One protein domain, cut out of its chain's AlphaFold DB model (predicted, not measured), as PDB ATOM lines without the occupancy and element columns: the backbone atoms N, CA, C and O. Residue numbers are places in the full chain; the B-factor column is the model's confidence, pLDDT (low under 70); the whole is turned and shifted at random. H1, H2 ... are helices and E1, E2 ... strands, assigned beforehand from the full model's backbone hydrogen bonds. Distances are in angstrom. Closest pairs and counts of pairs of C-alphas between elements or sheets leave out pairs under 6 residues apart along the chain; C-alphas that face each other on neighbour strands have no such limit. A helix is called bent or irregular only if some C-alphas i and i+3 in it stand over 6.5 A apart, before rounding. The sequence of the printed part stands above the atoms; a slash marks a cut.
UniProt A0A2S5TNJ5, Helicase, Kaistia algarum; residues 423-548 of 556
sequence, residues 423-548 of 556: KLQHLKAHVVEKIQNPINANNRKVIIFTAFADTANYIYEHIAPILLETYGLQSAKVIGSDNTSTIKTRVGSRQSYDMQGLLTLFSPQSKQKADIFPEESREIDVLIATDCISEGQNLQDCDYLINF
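Overview. This is residues 423 to 548 of the 556 residues of the protein "Helicase" of Kaistia algarum (UniProt A0A2S5TNJ5). A five-stranded sheet is the middle layer of three, with H1 and H2 on one face and H3 on the other; little H4 lies farther out, past H3 from the sheet. The 126 printed residues hold four named helices and five named strands, in the order H1 E1 H2 E2 E3 H3 H4 E4 E5, and the class is mixed, helices and strands. The sheet runs E3 E2 E4 E1 E5 and is mixed, with E3 antiparallel to E2 and the other neighbours parallel. The whole is compact and rounded, with a radius of gyration of the C-alphas of 13.5 A and spans of 37 by 34 by 32 A.

Arrangement. H1, residues 423 to 436, is on the sheet; its closest C-alphas to E1, residues 446 to 449, are those of Val 431 and Val 446, 7.4 A apart. H2, residues 453 to 471, is close to H1 but not clearly touching, Lys 428 and Ile 463 having the closest C-alphas at 6.7 A, at a steep tilt of 41 degrees, the same way. H2 is irregular, only just: C-alphas 462 and 465 are 6.7 A apart, and it has a kink of 28 degrees near residue 462. It lies over E2, residues 475 to 479, and E4, residues 526 to 529, at a height over the sheet of 7.8 A, and runs along the strands, at 6 degrees to E2 on the local plane. E1, H2 and E2 make a split strand-helix-strand unit, two strands running the same way with E4 between them, and its crossover is right-handed. E2 and E3, residues 482 to 485, form a hairpin, with N 477 and O 484 at 2.7 A. H3, residues 499 to 506, lies over E2 on the opposite face from H2, at a height of 9.0 A. H4, residues 513 to 516, is not on the sheet; it is close to H3 but not clearly touching, the C-alphas of Thr 504 and Lys 513 being closest at 5.7 A. Within hydrogen-bond range are N 528 and O 476 at 2.8 A for E2 and E4, N 448 and O 527 at 2.8 A for E4 and E1, and N 449 and O 546 at 2.8 A for E1 and E5, residues 545 to 547. Every O i to N i+4 pair is within hydrogen-bond range in H1 and H3, and 13 of 15 are in H2; H4 is too short for such a pair.

Along the chain. H1 begins at C-alpha 423, (-58.883, -12.001, -53.271), and is 20.0 A long. H2 is 25.3 A long, E2 13.3 A, H3 10.5 A and E3 10.3 A. E5 ends at C-alpha 547, (-60.564, -1.242, -48.705).

Size, cuts and confidence. The C-alphas of Lys 423 and Asp 515 are the two farthest apart, 39.1 A. The printed part has no cut. The links from E3 to H3 and from E4 to E5 are long. The mean pLDDT of the printed part is 89.5, and residues 490 to 495 are under 70.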
ATOM      1  N   LYS A 423     -58.700 -13.278 -53.978       95.12
ATOM      2  CA  LYS A 423     -58.883 -12.001 -53.271       95.12
ATOM      3  C   LYS A 423     -59.512 -12.237 -51.895       95.12
ATOM      4  O   LYS A 423     -59.048 -11.673 -50.904       95.12
ATOM      5  N   LEU A 424     -60.507 -13.124 -51.809       96.62
ATOM      6  CA  LEU A 424     -61.123 -13.520 -50.539       96.62
ATOM      7  C   LEU A 424     -60.144 -14.284 -49.635       96.62
ATOM      8  O   LEU A 424     -60.073 -14.000 -48.437       96.62
ATOM      9  N   GLN A 425     -59.371 -15.228 -50.181       96.56
ATOM     10  CA  GLN A 425     -58.369 -15.966 -49.401       96.56
ATOM     11  C   GLN A 425     -57.269 -15.042 -48.867       96.56
ATOM     12  O   GLN A 425     -56.875 -15.140 -47.704       96.56
ATOM     13  N   HIS A 426     -56.826 -14.089 -49.684       96.25
ATOM     14  CA  HIS A 426     -55.857 -13.080 -49.277       96.25
ATOM     15  C   HIS A 426     -56.398 -12.165 -48.169       96.25
ATOM     16  O   HIS A 426     -55.708 -11.926 -47.178       96.25
ATOM     17  N   LEU A 427     -57.657 -11.719 -48.280       96.81
ATOM     18  CA  LEU A 427     -58.326 -10.950 -47.228       96.81
ATOM     19  C   LEU A 427     -58.378 -11.728 -45.906       96.81
ATOM     20  O   LEU A 427     -58.025 -11.179 -44.863       96.81
ATOM     21  N   LYS A 428     -58.772 -13.008 -45.944       96.00
ATOM     22  CA  LYS A 428     -58.803 -13.881 -44.758       96.00
ATOM     23  C   LYS A 428     -57.437 -13.961 -44.086       96.00
ATOM     24  O   LYS A 428     -57.343 -13.748 -42.879       96.00
ATOM     25  N   ALA A 429     -56.390 -14.225 -44.867       95.62
ATOM     26  CA  ALA A 429     -55.025 -14.307 -44.361       95.62
ATOM     27  C   ALA A 429     -54.585 -12.992 -43.694       95.62
ATOM     28  O   ALA A 429     -54.062 -13.019 -42.583       95.62
ATOM     29  N   HIS A 430     -54.871 -11.843 -44.310       95.38
ATOM     30  CA  HIS A 430     -54.498 -10.540 -43.755       95.38
ATOM     31  C   HIS A 430     -55.271 -10.142 -42.500       95.38
ATOM     32  O   HIS A 430     -54.696  -9.553 -41.585       95.38
ATOM     33  N   VAL A 431     -56.567 -10.454 -42.429       96.19
ATOM     34  CA  VAL A 431     -57.352 -10.212 -41.213       96.19
ATOM     35  C   VAL A 431     -56.782 -11.045 -40.061       96.19
ATOM     36  O   VAL A 431     -56.542 -10.508 -38.981       96.19
ATOM     37  N   VAL A 432     -56.477 -12.324 -40.307       94.75
ATOM     38  CA  VAL A 432     -55.835 -13.209 -39.321       94.75
ATOM     39  C   VAL A 432     -54.462 -12.680 -38.897       94.75
ATOM     40  O   VAL A 432     -54.175 -12.633 -37.701       94.75
ATOM     41  N   GLU A 433     -53.637 -12.230 -39.842       95.25
ATOM     42  CA  GLU A 433     -52.322 -11.650 -39.559       95.25
ATOM     43  C   GLU A 433     -52.426 -10.436 -38.626       95.25
ATOM     44  O   GLU A 433     -51.703 -10.374 -37.630       95.25
ATOM     45  N   LYS A 434     -53.361  -9.510 -38.886       94.69
ATOM     46  CA  LYS A 434     -53.610  -8.346 -38.019       94.69
ATOM     47  C   LYS A 434     -54.102  -8.748 -36.628       94.69
ATOM     48  O   LYS A 434     -53.727  -8.116 -35.641       94.69
ATOM     49  N   ILE A 435     -54.947  -9.771 -36.531       92.50
ATOM     50  CA  ILE A 435     -55.460 -10.267 -35.246       92.50
ATOM     51  C   ILE A 435     -54.325 -10.854 -34.397       92.50
ATOM     52  O   ILE A 435     -54.277 -10.619 -33.187       92.50
ATOM     53  N   GLN A 436     -53.425 -11.617 -35.023       93.25
ATOM     54  CA  GLN A 436     -52.293 -12.260 -34.355       93.25
ATOM     55  C   GLN A 436     -51.161 -11.273 -34.043       93.25
ATOM     56  O   GLN A 436     -50.523 -11.390 -32.999       93.25
ATOM     57  N   ASN A 437     -50.950 -10.279 -34.910       94.38
ATOM     58  CA  ASN A 437     -49.898  -9.268 -34.800       94.38
ATOM     59  C   ASN A 437     -50.510  -7.853 -34.803       94.38
ATOM     60  O   ASN A 437     -50.423  -7.128 -35.801       94.38
ATOM     61  N   PRO A 438     -51.174  -7.440 -33.709       93.56
ATOM     62  CA  PRO A 438     -51.869  -6.165 -33.673       93.56
ATOM     63  C   PRO A 438     -50.886  -4.984 -33.635       93.56
ATOM     64  O   PRO A 438     -49.914  -4.996 -32.885       93.56
ATOM     65  N   ILE A 439     -51.172  -3.939 -34.424       91.38
ATOM     66  CA  ILE A 439     -50.378  -2.696 -34.463       91.38
ATOM     67  C   ILE A 439     -50.327  -2.032 -33.082       91.38
ATOM     68  O   ILE A 439     -49.248  -1.723 -32.584       91.38
ATOM     69  N   ASN A 440     -51.492  -1.821 -32.465       91.06
ATOM     70  CA  ASN A 440     -51.592  -1.386 -31.079       91.06
ATOM     71  C   ASN A 440     -51.895  -2.589 -30.187       91.06
ATOM     72  O   ASN A 440     -52.763  -3.403 -30.511       91.06
ATOM     73  N   ALA A 441     -51.205  -2.694 -29.049       90.50
ATOM     74  CA  ALA A 441     -51.384  -3.803 -28.118       90.50
ATOM     75  C   ALA A 441     -52.869  -3.993 -27.756       90.50
ATOM     76  O   ALA A 441     -53.564  -3.036 -27.421       90.50
ATOM     77  N   ASN A 442     -53.342  -5.239 -27.829       88.06
ATOM     78  CA  ASN A 442     -54.729  -5.648 -27.573       88.06
ATOM     79  C   ASN A 442     -55.796  -5.099 -28.542       88.06
ATOM     80  O   ASN A 442     -56.971  -5.399 -28.347       88.06
ATOM     81  N   ASN A 443     -55.436  -4.371 -29.607       93.75
ATOM     82  CA  ASN A 443     -56.411  -3.911 -30.598       93.75
ATOM     83  C   ASN A 443     -56.514  -4.875 -31.791       93.75
ATOM     84  O   ASN A 443     -55.653  -4.906 -32.674       93.75
ATOM     85  N   ARG A 444     -57.599  -5.652 -31.832       94.31
ATOM     86  CA  ARG A 444     -57.913  -6.598 -32.918       94.31
ATOM     87  C   ARG A 444     -58.958  -6.062 -33.896       94.31
ATOM     88  O   ARG A 444     -59.378  -6.803 -34.781       94.31
ATOM     89  N   LYS A 445     -59.382  -4.803 -33.742       96.31
ATOM     90  CA  LYS A 445     -60.475  -4.248 -34.536       96.31
ATOM     91  C   LYS A 445     -60.046  -4.019 -35.983       96.31
ATOM     92  O   LYS A 445     -58.962  -3.497 -36.246       96.31
ATOM     93  N   VAL A 446     -60.905  -4.415 -36.918       97.06
ATOM     94  CA  VAL A 446     -60.703  -4.251 -38.361       97.06
ATOM     95  C   VAL A 446     -61.988  -3.742 -39.002       97.06
ATOM     96  O   VAL A 446     -63.060  -4.294 -38.770       97.06
ATOM     97  N   ILE A 447     -61.874  -2.718 -39.847       96.00
ATOM     98  CA  ILE A 447     -62.954  -2.297 -40.748       96.00
ATOM     99  C   ILE A 447     -62.610  -2.738 -42.169       96.00
ATOM    100  O   ILE A 447     -61.499  -2.494 -42.640       96.00
ATOM    101  N   ILE A 448     -63.571  -3.349 -42.856       96.38
ATOM    102  CA  ILE A 448     -63.486  -3.745 -44.261       96.38
ATOM    103  C   ILE A 448     -64.554  -2.972 -45.035       96.38
ATOM    104  O   ILE A 448     -65.747  -3.197 -44.837       96.38
ATOM    105  N   PHE A 449     -64.120  -2.077 -45.919       93.62
ATOM    106  CA  PHE A 449     -64.994  -1.329 -46.818       93.62
ATOM    107  C   PHE A 449     -65.050  -1.964 -48.202       93.62
ATOM    108  O   PHE A 449     -64.024  -2.358 -48.760       93.62
ATOM    109  N   THR A 450     -66.248  -2.012 -48.772       91.25
ATOM    110  CA  THR A 450     -66.493  -2.379 -50.171       91.25
ATOM    111  C   THR A 450     -67.590  -1.493 -50.744       91.25
ATOM    112  O   THR A 450     -68.501  -1.096 -50.026       91.25
ATOM    113  N   ALA A 451     -67.513  -1.171 -52.032       85.44
ATOM    114  CA  ALA A 451     -68.518  -0.346 -52.691       85.44
ATOM    115  C   ALA A 451     -69.883  -1.054 -52.755       85.44
ATOM    116  O   ALA A 451     -70.920  -0.414 -52.628       85.44
ATOM    117  N   PHE A 452     -69.897  -2.384 -52.903       86.81
ATOM    118  CA  PHE A 452     -71.117  -3.127 -53.221       86.81
ATOM    119  C   PHE A 452     -71.638  -3.956 -52.046       86.81
ATOM    120  O   PHE A 452     -70.913  -4.763 -51.458       86.81
ATOM    121  N   ALA A 453     -72.942  -3.845 -51.780       88.81
ATOM    122  CA  ALA A 453     -73.636  -4.634 -50.762       88.81
ATOM    123  C   ALA A 453     -73.490  -6.153 -50.984       88.81
ATOM    124  O   ALA A 453     -73.235  -6.893 -50.035       88.81
ATOM    125  N   ASP A 454     -73.555  -6.611 -52.237       91.00
ATOM    126  CA  ASP A 454     -73.353  -8.022 -52.593       91.00
ATOM    127  C   ASP A 454     -71.960  -8.534 -52.203       91.00
ATOM    128  O   ASP A 454     -71.815  -9.652 -51.708       91.00
ATOM    129  N   THR A 455     -70.925  -7.707 -52.375       93.62
ATOM    130  CA  THR A 455     -69.566  -8.053 -51.947       93.62
ATOM    131  C   THR A 455     -69.472  -8.070 -50.420       93.62
ATOM    132  O   THR A 455     -68.871  -8.984 -49.861       93.62
ATOM    133  N   ALA A 456     -70.109  -7.126 -49.720       94.31
ATOM    134  CA  ALA A 456     -70.148  -7.115 -48.255       94.31
ATOM    135  C   ALA A 456     -70.841  -8.367 -47.686       94.31
ATOM    136  O   ALA A 456     -70.342  -8.964 -46.729       94.31
ATOM    137  N   ASN A 457     -71.953  -8.790 -48.299       94.25
ATOM    138  CA  ASN A 457     -72.657 -10.034 -47.980       94.25
ATOM    139  C   ASN A 457     -71.727 -11.239 -48.132       94.25
ATOM    140  O   ASN A 457     -71.516 -11.983 -47.176       94.25
ATOM    141  N   TYR A 458     -71.104 -11.362 -49.303       96.00
ATOM    142  CA  TYR A 458     -70.180 -12.441 -49.631       96.00
ATOM    143  C   TYR A 458     -68.981 -12.514 -48.668       96.00
ATOM    144  O   TYR A 458     -68.640 -13.587 -48.169       96.00
ATOM    145  N   ILE A 459     -68.361 -11.374 -48.343       97.12
ATOM    146  CA  ILE A 459     -67.258 -11.319 -47.372       97.12
ATOM    147  C   ILE A 459     -67.746 -11.773 -45.991       97.12
ATOM    148  O   ILE A 459     -67.095 -12.603 -45.354       97.12
ATOM    149  N   TYR A 460     -68.886 -11.258 -45.525       96.75
ATOM    150  CA  TYR A 460     -69.419 -11.599 -44.206       96.75
ATOM    151  C   TYR A 460     -69.724 -13.096 -44.087       96.75
ATOM    152  O   TYR A 460     -69.279 -13.731 -43.131       96.75
ATOM    153  N   GLU A 461     -70.404 -13.676 -45.078       96.31
ATOM    154  CA  GLU A 461     -70.759 -15.101 -45.117       96.31
ATOM    155  C   GLU A 461     -69.538 -16.023 -45.037       96.31
ATOM    156  O   GLU A 461     -69.596 -17.073 -44.396       96.31
ATOM    157  N   HIS A 462     -68.413 -15.628 -45.636       96.62
ATOM    158  CA  HIS A 462     -67.222 -16.473 -45.705       96.62
ATOM    159  C   HIS A 462     -66.147 -16.180 -44.659       96.62
ATOM    160  O   HIS A 462     -65.248 -17.011 -44.499       96.62
ATOM    161  N   ILE A 463     -66.190 -15.030 -43.982       95.62
ATOM    162  CA  ILE A 463     -65.197 -14.643 -42.968       95.62
ATOM    163  C   ILE A 463     -65.762 -14.756 -41.551       95.62
ATOM    164  O   ILE A 463     -65.082 -15.298 -40.679       95.62
ATOM    165  N   ALA A 464     -66.995 -14.298 -41.311       95.81
ATOM    166  CA  ALA A 464     -67.550 -14.221 -39.960       95.81
ATOM    167  C   ALA A 464     -67.609 -15.581 -39.231       95.81
ATOM    168  O   ALA A 464     -67.207 -15.619 -38.065       95.81
ATOM    169  N   PRO A 465     -68.020 -16.704 -39.868       95.50
ATOM    170  CA  PRO A 465     -68.029 -18.007 -39.196       95.50
ATOM    171  C   PRO A 465     -66.633 -18.453 -38.750       95.50
ATOM    172  O   PRO A 465     -66.450 -18.860 -37.610       95.50
ATOM    173  N   ILE A 466     -65.625 -18.284 -39.614       93.62
ATOM    174  CA  ILE A 466     -64.239 -18.688 -39.331       93.62
ATOM    175  C   ILE A 466     -63.671 -17.878 -38.162       93.62
ATOM    176  O   ILE A 466     -63.033 -18.439 -37.270       93.62
ATOM    177  N   LEU A 467     -63.913 -16.562 -38.148       95.31
ATOM    178  CA  LEU A 467     -63.468 -15.684 -37.064       95.31
ATOM    179  C   LEU A 467     -64.110 -16.046 -35.723       95.31
ATOM    180  O   LEU A 467     -63.421 -16.066 -34.701       95.31
ATOM    181  N   LEU A 468     -65.399 -16.379 -35.735       95.25
ATOM    182  CA  LEU A 468     -66.123 -16.770 -34.535       95.25
ATOM    183  C   LEU A 468     -65.667 -18.140 -34.015       95.25
ATOM    184  O   LEU A 468     -65.345 -18.266 -32.838       95.25
ATOM    185  N   GLU A 469     -65.616 -19.154 -34.879       95.12
ATOM    186  CA  GLU A 469     -65.316 -20.538 -34.496       95.12
ATOM    187  C   GLU A 469     -63.845 -20.743 -34.117       95.12
ATOM    188  O   GLU A 469     -63.547 -21.469 -33.171       95.12
ATOM    189  N   THR A 470     -62.919 -20.094 -34.831       94.25
ATOM    190  CA  THR A 470     -61.473 -20.316 -34.644       94.25
ATOM    191  C   THR A 470     -60.856 -19.338 -33.646       94.25
ATOM    192  O   THR A 470     -59.962 -19.711 -32.890       94.25
ATOM    193  N   TYR A 471     -61.314 -18.081 -33.639       92.88
ATOM    194  CA  TYR A 471     -60.693 -17.003 -32.858       92.88
ATOM    195  C   TYR A 471     -61.612 -16.414 -31.780       92.88
ATOM    196  O   TYR A 471     -61.160 -15.574 -31.001       92.88
ATOM    197  N   GLY A 472     -62.882 -16.833 -31.717       93.81
ATOM    198  CA  GLY A 472     -63.864 -16.293 -30.774       93.81
ATOM    199  C   GLY A 472     -64.253 -14.837 -31.048       93.81
ATOM    200  O   GLY A 472     -64.805 -14.187 -30.161       93.81
ATOM    201  N   LEU A 473     -63.951 -14.312 -32.240       94.50
ATOM    202  CA  LEU A 473     -64.157 -12.906 -32.586       94.50
ATOM    203  C   LEU A 473     -65.529 -12.674 -33.205       94.50
ATOM    204  O   LEU A 473     -66.031 -13.482 -33.988       94.50
ATOM    205  N   GLN A 474     -66.122 -11.534 -32.882       96.19
ATOM    206  CA  GLN A 474     -67.442 -11.171 -33.371       96.19
ATOM    207  C   GLN A 474     -67.336 -10.288 -34.611       96.19
ATOM    208  O   GLN A 474     -66.464  -9.426 -34.724       96.19
ATOM    209  N   SER A 475     -68.265 -10.477 -35.542       97.06
ATOM    210  CA  SER A 475     -68.321  -9.719 -36.788       97.06
ATOM    211  C   SER A 475     -69.693  -9.085 -36.991       97.06
ATOM    212  O   SER A 475     -70.723  -9.655 -36.617       97.06
ATOM    213  N   ALA A 476     -69.712  -7.916 -37.620       96.12
ATOM    214  CA  ALA A 476     -70.926  -7.257 -38.081       96.12
ATOM    215  C   ALA A 476     -70.795  -6.850 -39.547       96.12
ATOM    216  O   ALA A 476     -69.715  -6.505 -40.021       96.12
ATOM    217  N   LYS A 477     -71.928  -6.872 -40.240       94.75
ATOM    218  CA  LYS A 477     -72.139  -6.359 -41.581       94.75
ATOM    219  C   LYS A 477     -73.166  -5.239 -41.501       94.75
ATOM    220  O   LYS A 477     -74.284  -5.475 -41.035       94.75
ATOM    221  N   VAL A 478     -72.781  -4.056 -41.963       91.62
ATOM    222  CA  VAL A 478     -73.647  -2.879 -42.042       91.62
ATOM    223  C   VAL A 478     -73.738  -2.458 -43.502       91.62
ATOM    224  O   VAL A 478     -72.781  -1.927 -44.063       91.62
ATOM    225  N   ILE A 479     -74.878  -2.747 -44.124       86.06
ATOM    226  CA  ILE A 479     -75.220  -2.298 -45.475       86.06
ATOM    227  C   ILE A 479     -76.566  -1.577 -45.412       86.06
ATOM    228  O   ILE A 479     -77.386  -1.877 -44.548       86.06
ATOM    229  N   GLY A 480     -76.785  -0.606 -46.298       73.25
ATOM    230  CA  GLY A 480     -77.905   0.339 -46.210       73.25
ATOM    231  C   GLY A 480     -79.275  -0.267 -45.885       73.25
ATOM    232  O   GLY A 480     -79.998   0.214 -45.010       73.25
ATOM    233  N   SER A 481     -79.601  -1.382 -46.543       70.38
ATOM    234  CA  SER A 481     -80.878  -2.088 -46.411       70.38
ATOM    235  C   SER A 481     -80.880  -3.252 -45.405       70.38
ATOM    236  O   SER A 481     -81.961  -3.706 -45.025       70.38
ATOM    237  N   ASP A 482     -79.721  -3.728 -44.930       81.25
ATOM    238  CA  ASP A 482     -79.618  -4.914 -44.065       81.25
ATOM    239  C   ASP A 482     -78.432  -4.849 -43.082       81.25
ATOM    240  O   ASP A 482     -77.278  -4.631 -43.444       81.25
ATOM    241  N   ASN A 483     -78.709  -5.123 -41.806       86.62
ATOM    242  CA  ASN A 483     -77.716  -5.129 -40.736       86.62
ATOM    243  C   ASN A 483     -77.686  -6.498 -40.061       86.62
ATOM    244  O   ASN A 483     -78.635  -6.903 -39.386       86.62
ATOM    245  N   THR A 484     -76.563  -7.202 -40.189       90.62
ATOM    246  CA  THR A 484     -76.402  -8.556 -39.649       90.62
ATOM    247  C   THR A 484     -75.144  -8.642 -38.795       90.62
ATOM    248  O   THR A 484     -74.124  -8.044 -39.106       90.62
ATOM    249  N   SER A 485     -75.189  -9.411 -37.712       92.75
ATOM    250  CA  SER A 485     -74.028  -9.655 -36.854       92.75
ATOM    251  C   SER A 485     -74.061 -11.046 -36.228       92.75
ATOM    252  O   SER A 485     -75.117 -11.697 -36.146       92.75
ATOM    253  N   THR A 486     -72.892 -11.485 -35.759       91.94
ATOM    254  CA  THR A 486     -72.720 -12.691 -34.935       91.94
ATOM    255  C   THR A 486     -73.271 -12.484 -33.516       91.94
ATOM    256  O   THR A 486     -73.750 -13.431 -32.893       91.94
ATOM    257  N   ILE A 487     -73.311 -11.237 -33.031       87.81
ATOM    258  CA  ILE A 487     -73.951 -10.860 -31.762       87.81
ATOM    259  C   ILE A 487     -75.462 -10.697 -31.956       87.81
ATOM    260  O   ILE A 487     -75.922  -9.746 -32.589       87.81
ATOM    261  N   LYS A 488     -76.256 -11.586 -31.353       82.56
ATOM    262  CA  LYS A 488     -77.722 -11.450 -31.281       82.56
ATOM    263  C   LYS A 488     -78.155 -10.720 -30.005       82.56
ATOM    264  O   LYS A 488     -77.574 -10.948 -28.942       82.56
ATOM    265  N   THR A 489     -79.208  -9.901 -30.118       71.50
ATOM    266  CA  THR A 489     -79.797  -9.105 -29.012       71.50
ATOM    267  C   THR A 489     -80.337  -9.961 -27.869       71.50
ATOM    268  O   THR A 489     -80.365  -9.535 -26.718       71.50
ATOM    269  N   ARG A 490     -80.764 -11.191 -28.169       64.75
ATOM    270  CA  ARG A 490     -81.106 -12.223 -27.185       64.75
ATOM    271  C   ARG A 490     -80.571 -13.565 -27.660       64.75
ATOM    272  O   ARG A 490     -80.573 -13.842 -28.862       64.75
ATOM    273  N   VAL A 491     -80.166 -14.415 -26.720       54.66
ATOM    274  CA  VAL A 491     -79.806 -15.812 -27.004       54.66
ATOM    275  C   VAL A 491     -81.017 -16.503 -27.649       54.66
ATOM    276  O   VAL A 491     -82.096 -16.528 -27.065       54.66
ATOM    277  N   GLY A 492     -80.868 -16.988 -28.887       47.78
ATOM    278  CA  GLY A 492     -81.949 -17.618 -29.664       47.78
ATOM    279  C   GLY A 492     -82.862 -16.670 -30.465       47.78
ATOM    280  O   GLY A 492     -83.751 -17.147 -31.165       47.78
ATOM    281  N   SER A 493     -82.653 -15.347 -30.416       56.81
ATOM    282  CA  SER A 493     -83.384 -14.384 -31.260       56.81
ATOM    283  C   SER A 493     -82.736 -14.225 -32.636       56.81
ATOM    284  O   SER A 493     -81.512 -14.229 -32.774       56.81
ATOM    285  N   ARG A 494     -83.566 -14.012 -33.666       57.59
ATOM    286  CA  ARG A 494     -83.107 -13.611 -35.006       57.59
ATOM    287  C   ARG A 494     -82.770 -12.117 -35.110       57.59
ATOM    288  O   ARG A 494     -82.129 -11.734 -36.081       57.59
ATOM    289  N   GLN A 495     -83.162 -11.289 -34.137       64.75
ATOM    290  CA  GLN A 495     -82.940  -9.839 -34.179       64.75
ATOM    291  C   GLN A 495     -81.497  -9.470 -33.797       64.75
ATOM    292  O   GLN A 495     -81.042  -9.728 -32.676       64.75
ATOM    293  N   SER A 496     -80.779  -8.866 -34.743       72.12
ATOM    294  CA  SER A 496     -79.527  -8.134 -34.533       72.12
ATOM    295  C   SER A 496     -79.799  -6.763 -33.909       72.12
ATOM    296  O   SER A 496     -80.940  -6.301 -33.852       72.12
ATOM    297  N   TYR A 497     -78.739  -6.131 -33.408       85.12
ATOM    298  CA  TYR A 497     -78.776  -4.706 -33.102       85.12
ATOM    299  C   TYR A 497     -79.002  -3.911 -34.393       85.12
ATOM    300  O   TYR A 497     -78.633  -4.358 -35.481       85.12
ATOM    301  N   ASP A 498     -79.604  -2.733 -34.262       85.94
ATOM    302  CA  ASP A 498     -79.684  -1.776 -35.358       85.94
ATOM    303  C   ASP A 498     -78.288  -1.243 -35.732       85.94
ATOM    304  O   ASP A 498     -77.296  -1.497 -35.046       85.94
ATOM    305  N   MET A 499     -78.202  -0.494 -36.835       86.81
ATOM    306  CA  MET A 499     -76.947   0.090 -37.324       86.81
ATOM    307  C   MET A 499     -76.175   0.804 -36.208       86.81
ATOM    308  O   MET A 499     -74.994   0.535 -36.001       86.81
ATOM    309  N   GLN A 500     -76.842   1.686 -35.456       85.88
ATOM    310  CA  GLN A 500     -76.180   2.454 -34.408       85.88
ATOM    311  C   GLN A 500     -75.713   1.555 -33.262       85.88
ATOM    312  O   GLN A 500     -74.588   1.725 -32.794       85.88
ATOM    313  N   GLY A 501     -76.522   0.576 -32.848       90.12
ATOM    314  CA  GLY A 501     -76.129  -0.409 -31.851       90.12
ATOM    315  C   GLY A 501     -74.895  -1.204 -32.275       90.12
ATOM    316  O   GLY A 501     -73.955  -1.324 -31.495       90.12
ATOM    317  N   LEU A 502     -74.832  -1.664 -33.529       92.75
ATOM    318  CA  LEU A 502     -73.661  -2.367 -34.064       92.75
ATOM    319  C   LEU A 502     -72.409  -1.486 -34.080       92.75
ATOM    320  O   LEU A 502     -71.338  -1.945 -33.686       92.75
ATOM    321  N   LEU A 503     -72.536  -0.216 -34.475       92.56
ATOM    322  CA  LEU A 503     -71.416   0.725 -34.443       92.56
ATOM    323  C   LEU A 503     -70.948   1.018 -33.011       92.56
ATOM    324  O   LEU A 503     -69.747   1.154 -32.786       92.56
ATOM    325  N   THR A 504     -71.865   1.078 -32.041       92.94
ATOM    326  CA  THR A 504     -71.535   1.208 -30.614       92.94
ATOM    327  C   THR A 504     -70.813  -0.031 -30.084       92.94
ATOM    328  O   THR A 504     -69.845   0.102 -29.344       92.94
ATOM    329  N   LEU A 505     -71.227  -1.237 -30.488       94.88
ATOM    330  CA  LEU A 505     -70.531  -2.476 -30.123       94.88
ATOM    331  C   LEU A 505     -69.167  -2.608 -30.806       94.88
ATOM    332  O   LEU A 505     -68.271  -3.246 -30.256       94.88
ATOM    333  N   PHE A 506     -68.997  -2.021 -31.990       96.31
ATOM    334  CA  PHE A 506     -67.713  -1.980 -32.681       96.31
ATOM    335  C   PHE A 506     -66.751  -0.963 -32.060       96.31
ATOM    336  O   PHE A 506     -65.585  -1.290 -31.868       96.31
ATOM    337  N   SER A 507     -67.223   0.236 -31.707       95.25
ATOM    338  CA  SER A 507     -66.398   1.324 -31.160       95.25
ATOM    339  C   SER A 507     -66.850   1.725 -29.745       95.25
ATOM    340  O   SER A 507     -67.412   2.807 -29.552       95.25
ATOM    341  N   PRO A 508     -66.670   0.841 -28.747       94.44
ATOM    342  CA  PRO A 508     -67.246   0.988 -27.412       94.44
ATOM    343  C   PRO A 508     -66.810   2.239 -26.644       94.44
ATOM    344  O   PRO A 508     -67.627   2.808 -25.921       94.44
ATOM    345  N   GLN A 509     -65.558   2.678 -26.776       92.00
ATOM    346  CA  GLN A 509     -65.025   3.841 -26.068       92.00
ATOM    347  C   GLN A 509     -65.534   5.129 -26.710       92.00
ATOM    348  O   GLN A 509     -66.148   5.965 -26.046       92.00
ATOM    349  N   SER A 510     -65.343   5.278 -28.023       89.81
ATOM    350  CA  SER A 510     -65.735   6.490 -28.748       89.81
ATOM    351  C   SER A 510     -67.250   6.739 -28.778       89.81
ATOM    352  O   SER A 510     -67.672   7.886 -28.959       89.81
ATOM    353  N   LYS A 511     -68.062   5.682 -28.629       90.81
ATOM    354  CA  LYS A 511     -69.534   5.728 -28.618       90.81
ATOM    355  C   LYS A 511     -70.156   5.390 -27.259       90.81
ATOM    356  O   LYS A 511     -71.361   5.176 -27.203       90.81
ATOM    357  N   GLN A 512     -69.372   5.376 -26.176       91.62
ATOM    358  CA  GLN A 512     -69.874   5.246 -24.797       91.62
ATOM    359  C   GLN A 512     -70.769   4.008 -24.578       91.62
ATOM    360  O   GLN A 512     -71.826   4.073 -23.953       91.62
ATOM    361  N   LYS A 513     -70.345   2.841 -25.085       93.31
ATOM    362  CA  LYS A 513     -71.093   1.575 -24.962       93.31
ATOM    363  C   LYS A 513     -71.465   1.258 -23.514       93.31
ATOM    364  O   LYS A 513     -72.561   0.760 -23.293       93.31
ATOM    365  N   ALA A 514     -70.583   1.541 -22.554       91.75
ATOM    366  CA  ALA A 514     -70.828   1.258 -21.139       91.75
ATOM    367  C   ALA A 514     -72.107   1.933 -20.606       91.75
ATOM    368  O   ALA A 514     -72.793   1.347 -19.774       91.75
ATOM    369  N   ASP A 515     -72.461   3.110 -21.131       89.12
ATOM    370  CA  ASP A 515     -73.668   3.841 -20.737       89.12
ATOM    371  C   ASP A 515     -74.915   3.368 -21.504       89.12
ATOM    372  O   ASP A 515     -76.026   3.397 -20.977       89.12
ATOM    373  N   ILE A 516     -74.743   2.925 -22.756       87.31
ATOM    374  CA  ILE A 516     -75.847   2.532 -23.652       87.31
ATOM    375  C   ILE A 516     -76.255   1.064 -23.445       87.31
ATOM    376  O   ILE A 516     -77.442   0.743 -23.393       87.31
ATOM    377  N   PHE A 517     -75.277   0.164 -23.344       89.50
ATOM    378  CA  PHE A 517     -75.459  -1.284 -23.229       89.50
ATOM    379  C   PHE A 517     -74.603  -1.863 -22.084       89.50
ATOM    380  O   PHE A 517     -73.703  -2.665 -22.348       89.50
ATOM    381  N   PRO A 518     -74.872  -1.494 -20.815       88.19
ATOM    382  CA  PRO A 518     -74.063  -1.927 -19.668       88.19
ATOM    383  C   PRO A 518     -74.032  -3.453 -19.488       88.19
ATOM    384  O   PRO A 518     -73.022  -4.009 -19.070       88.19
ATOM    385  N   GLU A 519     -75.119  -4.135 -19.853       89.25
ATOM    386  CA  GLU A 519     -75.264  -5.592 -19.725       89.25
ATOM    387  C   GLU A 519     -74.639  -6.377 -20.894       89.25
ATOM    388  O   GLU A 519     -74.517  -7.601 -20.836       89.25
ATOM    389  N   GLU A 520     -74.255  -5.706 -21.984       90.38
ATOM    390  CA  GLU A 520     -73.648  -6.367 -23.138       90.38
ATOM    391  C   GLU A 520     -72.128  -6.401 -22.973       90.38
ATOM    392  O   GLU A 520     -71.425  -5.429 -23.238       90.38
ATOM    393  N   SER A 521     -71.592  -7.542 -22.554       90.88
ATOM    394  CA  SER A 521     -70.143  -7.723 -22.404       90.88
ATOM    395  C   SER A 521     -69.419  -7.913 -23.740       90.88
ATOM    396  O   SER A 521     -68.222  -7.647 -23.822       90.88
ATOM    397  N   ARG A 522     -70.120  -8.317 -24.807       93.19
ATOM    398  CA  ARG A 522     -69.521  -8.608 -26.120       93.19
ATOM    399  C   ARG A 522     -69.283  -7.332 -26.925       93.19
ATOM    400  O   ARG A 522     -69.961  -6.322 -26.750       93.19
ATOM    401  N   GLU A 523     -68.327  -7.379 -27.838       94.81
ATOM    402  CA  GLU A 523     -67.995  -6.293 -28.764       94.81
ATOM    403  C   GLU A 523     -67.848  -6.846 -30.171       94.81
ATOM    404  O   GLU A 523     -67.615  -8.039 -30.323       94.81
ATOM    405  N   ILE A 524     -67.978  -5.993 -31.186       96.50
ATOM    406  CA  ILE A 524     -67.644  -6.359 -32.563       96.50
ATOM    407  C   ILE A 524     -66.157  -6.078 -32.800       96.50
ATOM    408  O   ILE A 524     -65.665  -4.986 -32.505       96.50
ATOM    409  N   ASP A 525     -65.465  -7.059 -33.376       96.44
ATOM    410  CA  ASP A 525     -64.048  -6.984 -33.728       96.44
ATOM    411  C   ASP A 525     -63.859  -6.683 -35.216       96.44
ATOM    412  O   ASP A 525     -63.001  -5.889 -35.586       96.44
ATOM    413  N   VAL A 526     -64.677  -7.278 -36.087       97.56
ATOM    414  CA  VAL A 526     -64.592  -7.056 -37.536       97.56
ATOM    415  C   VAL A 526     -65.887  -6.456 -38.061       97.56
ATOM    416  O   VAL A 526     -66.954  -7.061 -37.972       97.56
ATOM    417  N   LEU A 527     -65.789  -5.255 -38.623       97.19
ATOM    418  CA  LEU A 527     -66.906  -4.546 -39.234       97.19
ATOM    419  C   LEU A 527     -66.740  -4.539 -40.751       97.19
ATOM    420  O   LEU A 527     -65.789  -3.964 -41.271       97.19
ATOM    421  N   ILE A 528     -67.677  -5.158 -41.457       96.69
ATOM    422  CA  ILE A 528     -67.770  -5.122 -42.916       96.69
ATOM    423  C   ILE A 528     -68.868  -4.133 -43.276       96.69
ATOM    424  O   ILE A 528     -69.985  -4.242 -42.767       96.69
ATOM    425  N   ALA A 529     -68.575  -3.164 -44.133       92.81
ATOM    426  CA  ALA A 529     -69.565  -2.163 -44.483       92.81
ATOM    427  C   ALA A 529     -69.414  -1.611 -45.896       92.81
ATOM    428  O   ALA A 529     -68.341  -1.661 -46.499       92.81
ATOM    429  N   THR A 530     -70.516  -1.055 -46.393       88.69
ATOM    430  CA  THR A 530     -70.516  -0.198 -47.581       88.69
ATOM    431  C   THR A 530     -70.321   1.270 -47.201       88.69
ATOM    432  O   THR A 530     -70.135   1.613 -46.029       88.69
ATOM    433  N   ASP A 531     -70.416   2.164 -48.184       78.38
ATOM    434  CA  ASP A 531     -70.327   3.613 -47.984       78.38
ATOM    435  C   ASP A 531     -71.410   4.205 -47.054       78.38
ATOM    436  O   ASP A 531     -71.324   5.368 -46.658       78.38
ATOM    437  N   CYS A 532     -72.385   3.409 -46.609       75.69
ATOM    438  CA  CYS A 532     -73.385   3.816 -45.618       75.69
ATOM    439  C   CYS A 532     -72.769   4.357 -44.306       75.69
ATOM    440  O   CYS A 532     -73.358   5.222 -43.651       75.69
ATOM    441  N   ILE A 533     -71.560   3.906 -43.939       81.00
ATOM    442  CA  ILE A 533     -70.817   4.379 -42.754       81.00
ATOM    443  C   ILE A 533     -69.504   5.097 -43.089       81.00
ATOM    444  O   ILE A 533     -68.706   5.339 -42.181       81.00
ATOM    445  N   SER A 534     -69.253   5.448 -44.356       72.25
ATOM    446  CA  SER A 534     -67.968   6.042 -44.765       72.25
ATOM    447  C   SER A 534     -67.764   7.481 -44.271       72.25
ATOM    448  O   SER A 534     -66.640   7.985 -44.276       72.25
ATOM    449  N   GLU A 535     -68.818   8.136 -43.773       72.75
ATOM    450  CA  GLU A 535     -68.781   9.538 -43.353       72.75
ATOM    451  C   GLU A 535     -69.438   9.774 -41.991       72.75
ATOM    452  O   GLU A 535     -70.471   9.193 -41.654       72.75
ATOM    453  N   GLY A 536     -68.827  10.680 -41.222       70.69
ATOM    454  CA  GLY A 536     -69.349  11.220 -39.964       70.69
ATOM    455  C   GLY A 536     -69.590  10.207 -38.835       70.69
ATOM    456  O   GLY A 536     -70.233  10.543 -37.841       70.69
ATOM    457  N   GLN A 537     -69.045   8.990 -38.934       82.25
ATOM    458  CA  GLN A 537     -69.048   8.013 -37.843       82.25
ATOM    459  C   GLN A 537     -67.783   8.114 -36.986       82.25
ATOM    460  O   GLN A 537     -66.662   8.169 -37.490       82.25
ATOM    461  N   ASN A 538     -67.958   8.113 -35.662       86.12
ATOM    462  CA  ASN A 538     -66.847   8.088 -34.713       86.12
ATOM    463  C   ASN A 538     -66.442   6.638 -34.399       86.12
ATOM    464  O   ASN A 538     -66.977   6.048 -33.463       86.12
ATOM    465  N   LEU A 539     -65.524   6.071 -35.186       91.44
ATOM    466  CA  LEU A 539     -65.049   4.680 -35.065       91.44
ATOM    467  C   LEU A 539     -63.566   4.598 -34.657       91.44
ATOM    468  O   LEU A 539     -62.815   3.769 -35.166       91.44
ATOM    469  N   GLN A 540     -63.120   5.518 -33.795       89.06
ATOM    470  CA  GLN A 540     -61.699   5.696 -33.458       89.06
ATOM    471  C   GLN A 540     -61.086   4.571 -32.618       89.06
ATOM    472  O   GLN A 540     -59.870   4.537 -32.457       89.06
ATOM    473  N   ASP A 541     -61.892   3.627 -32.138       93.06
ATOM    474  CA  ASP A 541     -61.395   2.426 -31.469       93.06
ATOM    475  C   ASP A 541     -60.700   1.473 -32.463       93.06
ATOM    476  O   ASP A 541     -59.942   0.595 -32.053       93.06
ATOM    477  N   CYS A 542     -60.935   1.635 -33.771       94.06
ATOM    478  CA  CYS A 542     -60.299   0.843 -34.816       94.06
ATOM    479  C   CYS A 542     -59.012   1.491 -35.342       94.06
ATOM    480  O   CYS A 542     -58.993   2.666 -35.713       94.06
ATOM    481  N   ASP A 543     -57.951   0.691 -35.455       93.56
ATOM    482  CA  ASP A 543     -56.650   1.105 -35.989       93.56
ATOM    483  C   ASP A 543     -56.328   0.518 -37.375       93.56
ATOM    484  O   ASP A 543     -55.244   0.768 -37.911       93.56
ATOM    485  N   TYR A 544     -57.255  -0.240 -37.973       94.44
ATOM    486  CA  TYR A 544     -57.012  -0.978 -39.210       94.44
ATOM    487  C   TYR A 544     -58.189  -0.921 -40.175       94.44
ATOM    488  O   TYR A 544     -59.303  -1.348 -39.873       94.44
ATOM    489  N   LEU A 545     -57.921  -0.405 -41.372       93.75
ATOM    490  CA  LEU A 545     -58.915  -0.223 -42.418       93.75
ATOM    491  C   LEU A 545     -58.433  -0.902 -43.695       93.75
ATOM    492  O   LEU A 545     -57.369  -0.574 -44.223       93.75
ATOM    493  N   ILE A 546     -59.248  -1.823 -44.195       94.81
ATOM    494  CA  ILE A 546     -59.059  -2.514 -45.464       94.81
ATOM    495  C   ILE A 546     -60.106  -1.977 -46.433       94.81
ATOM    496  O   ILE A 546     -61.298  -2.038 -46.157       94.81
ATOM    497  N   ASN A 547     -59.663  -1.478 -47.582       93.50
ATOM    498  CA  ASN A 547     -60.564  -1.242 -48.705       93.50
ATOM    499  C   ASN A 547     -60.440  -2.445 -49.609       93.50
ATOM    500  O   ASN A 547     -59.357  -2.706 -50.135       93.50
ATOM    501  N   PHE A 548     -61.520  -3.204 -49.710       93.06
ATOM    502  CA  PHE A 548     -61.553  -4.387 -50.547       93.06
ATOM    503  C   PHE A 548     -61.461  -4.006 -52.023       93.06
ATOM    504  O   PHE A 548     -60.814  -4.702 -52.798       93.06
TER     505      PHE A 548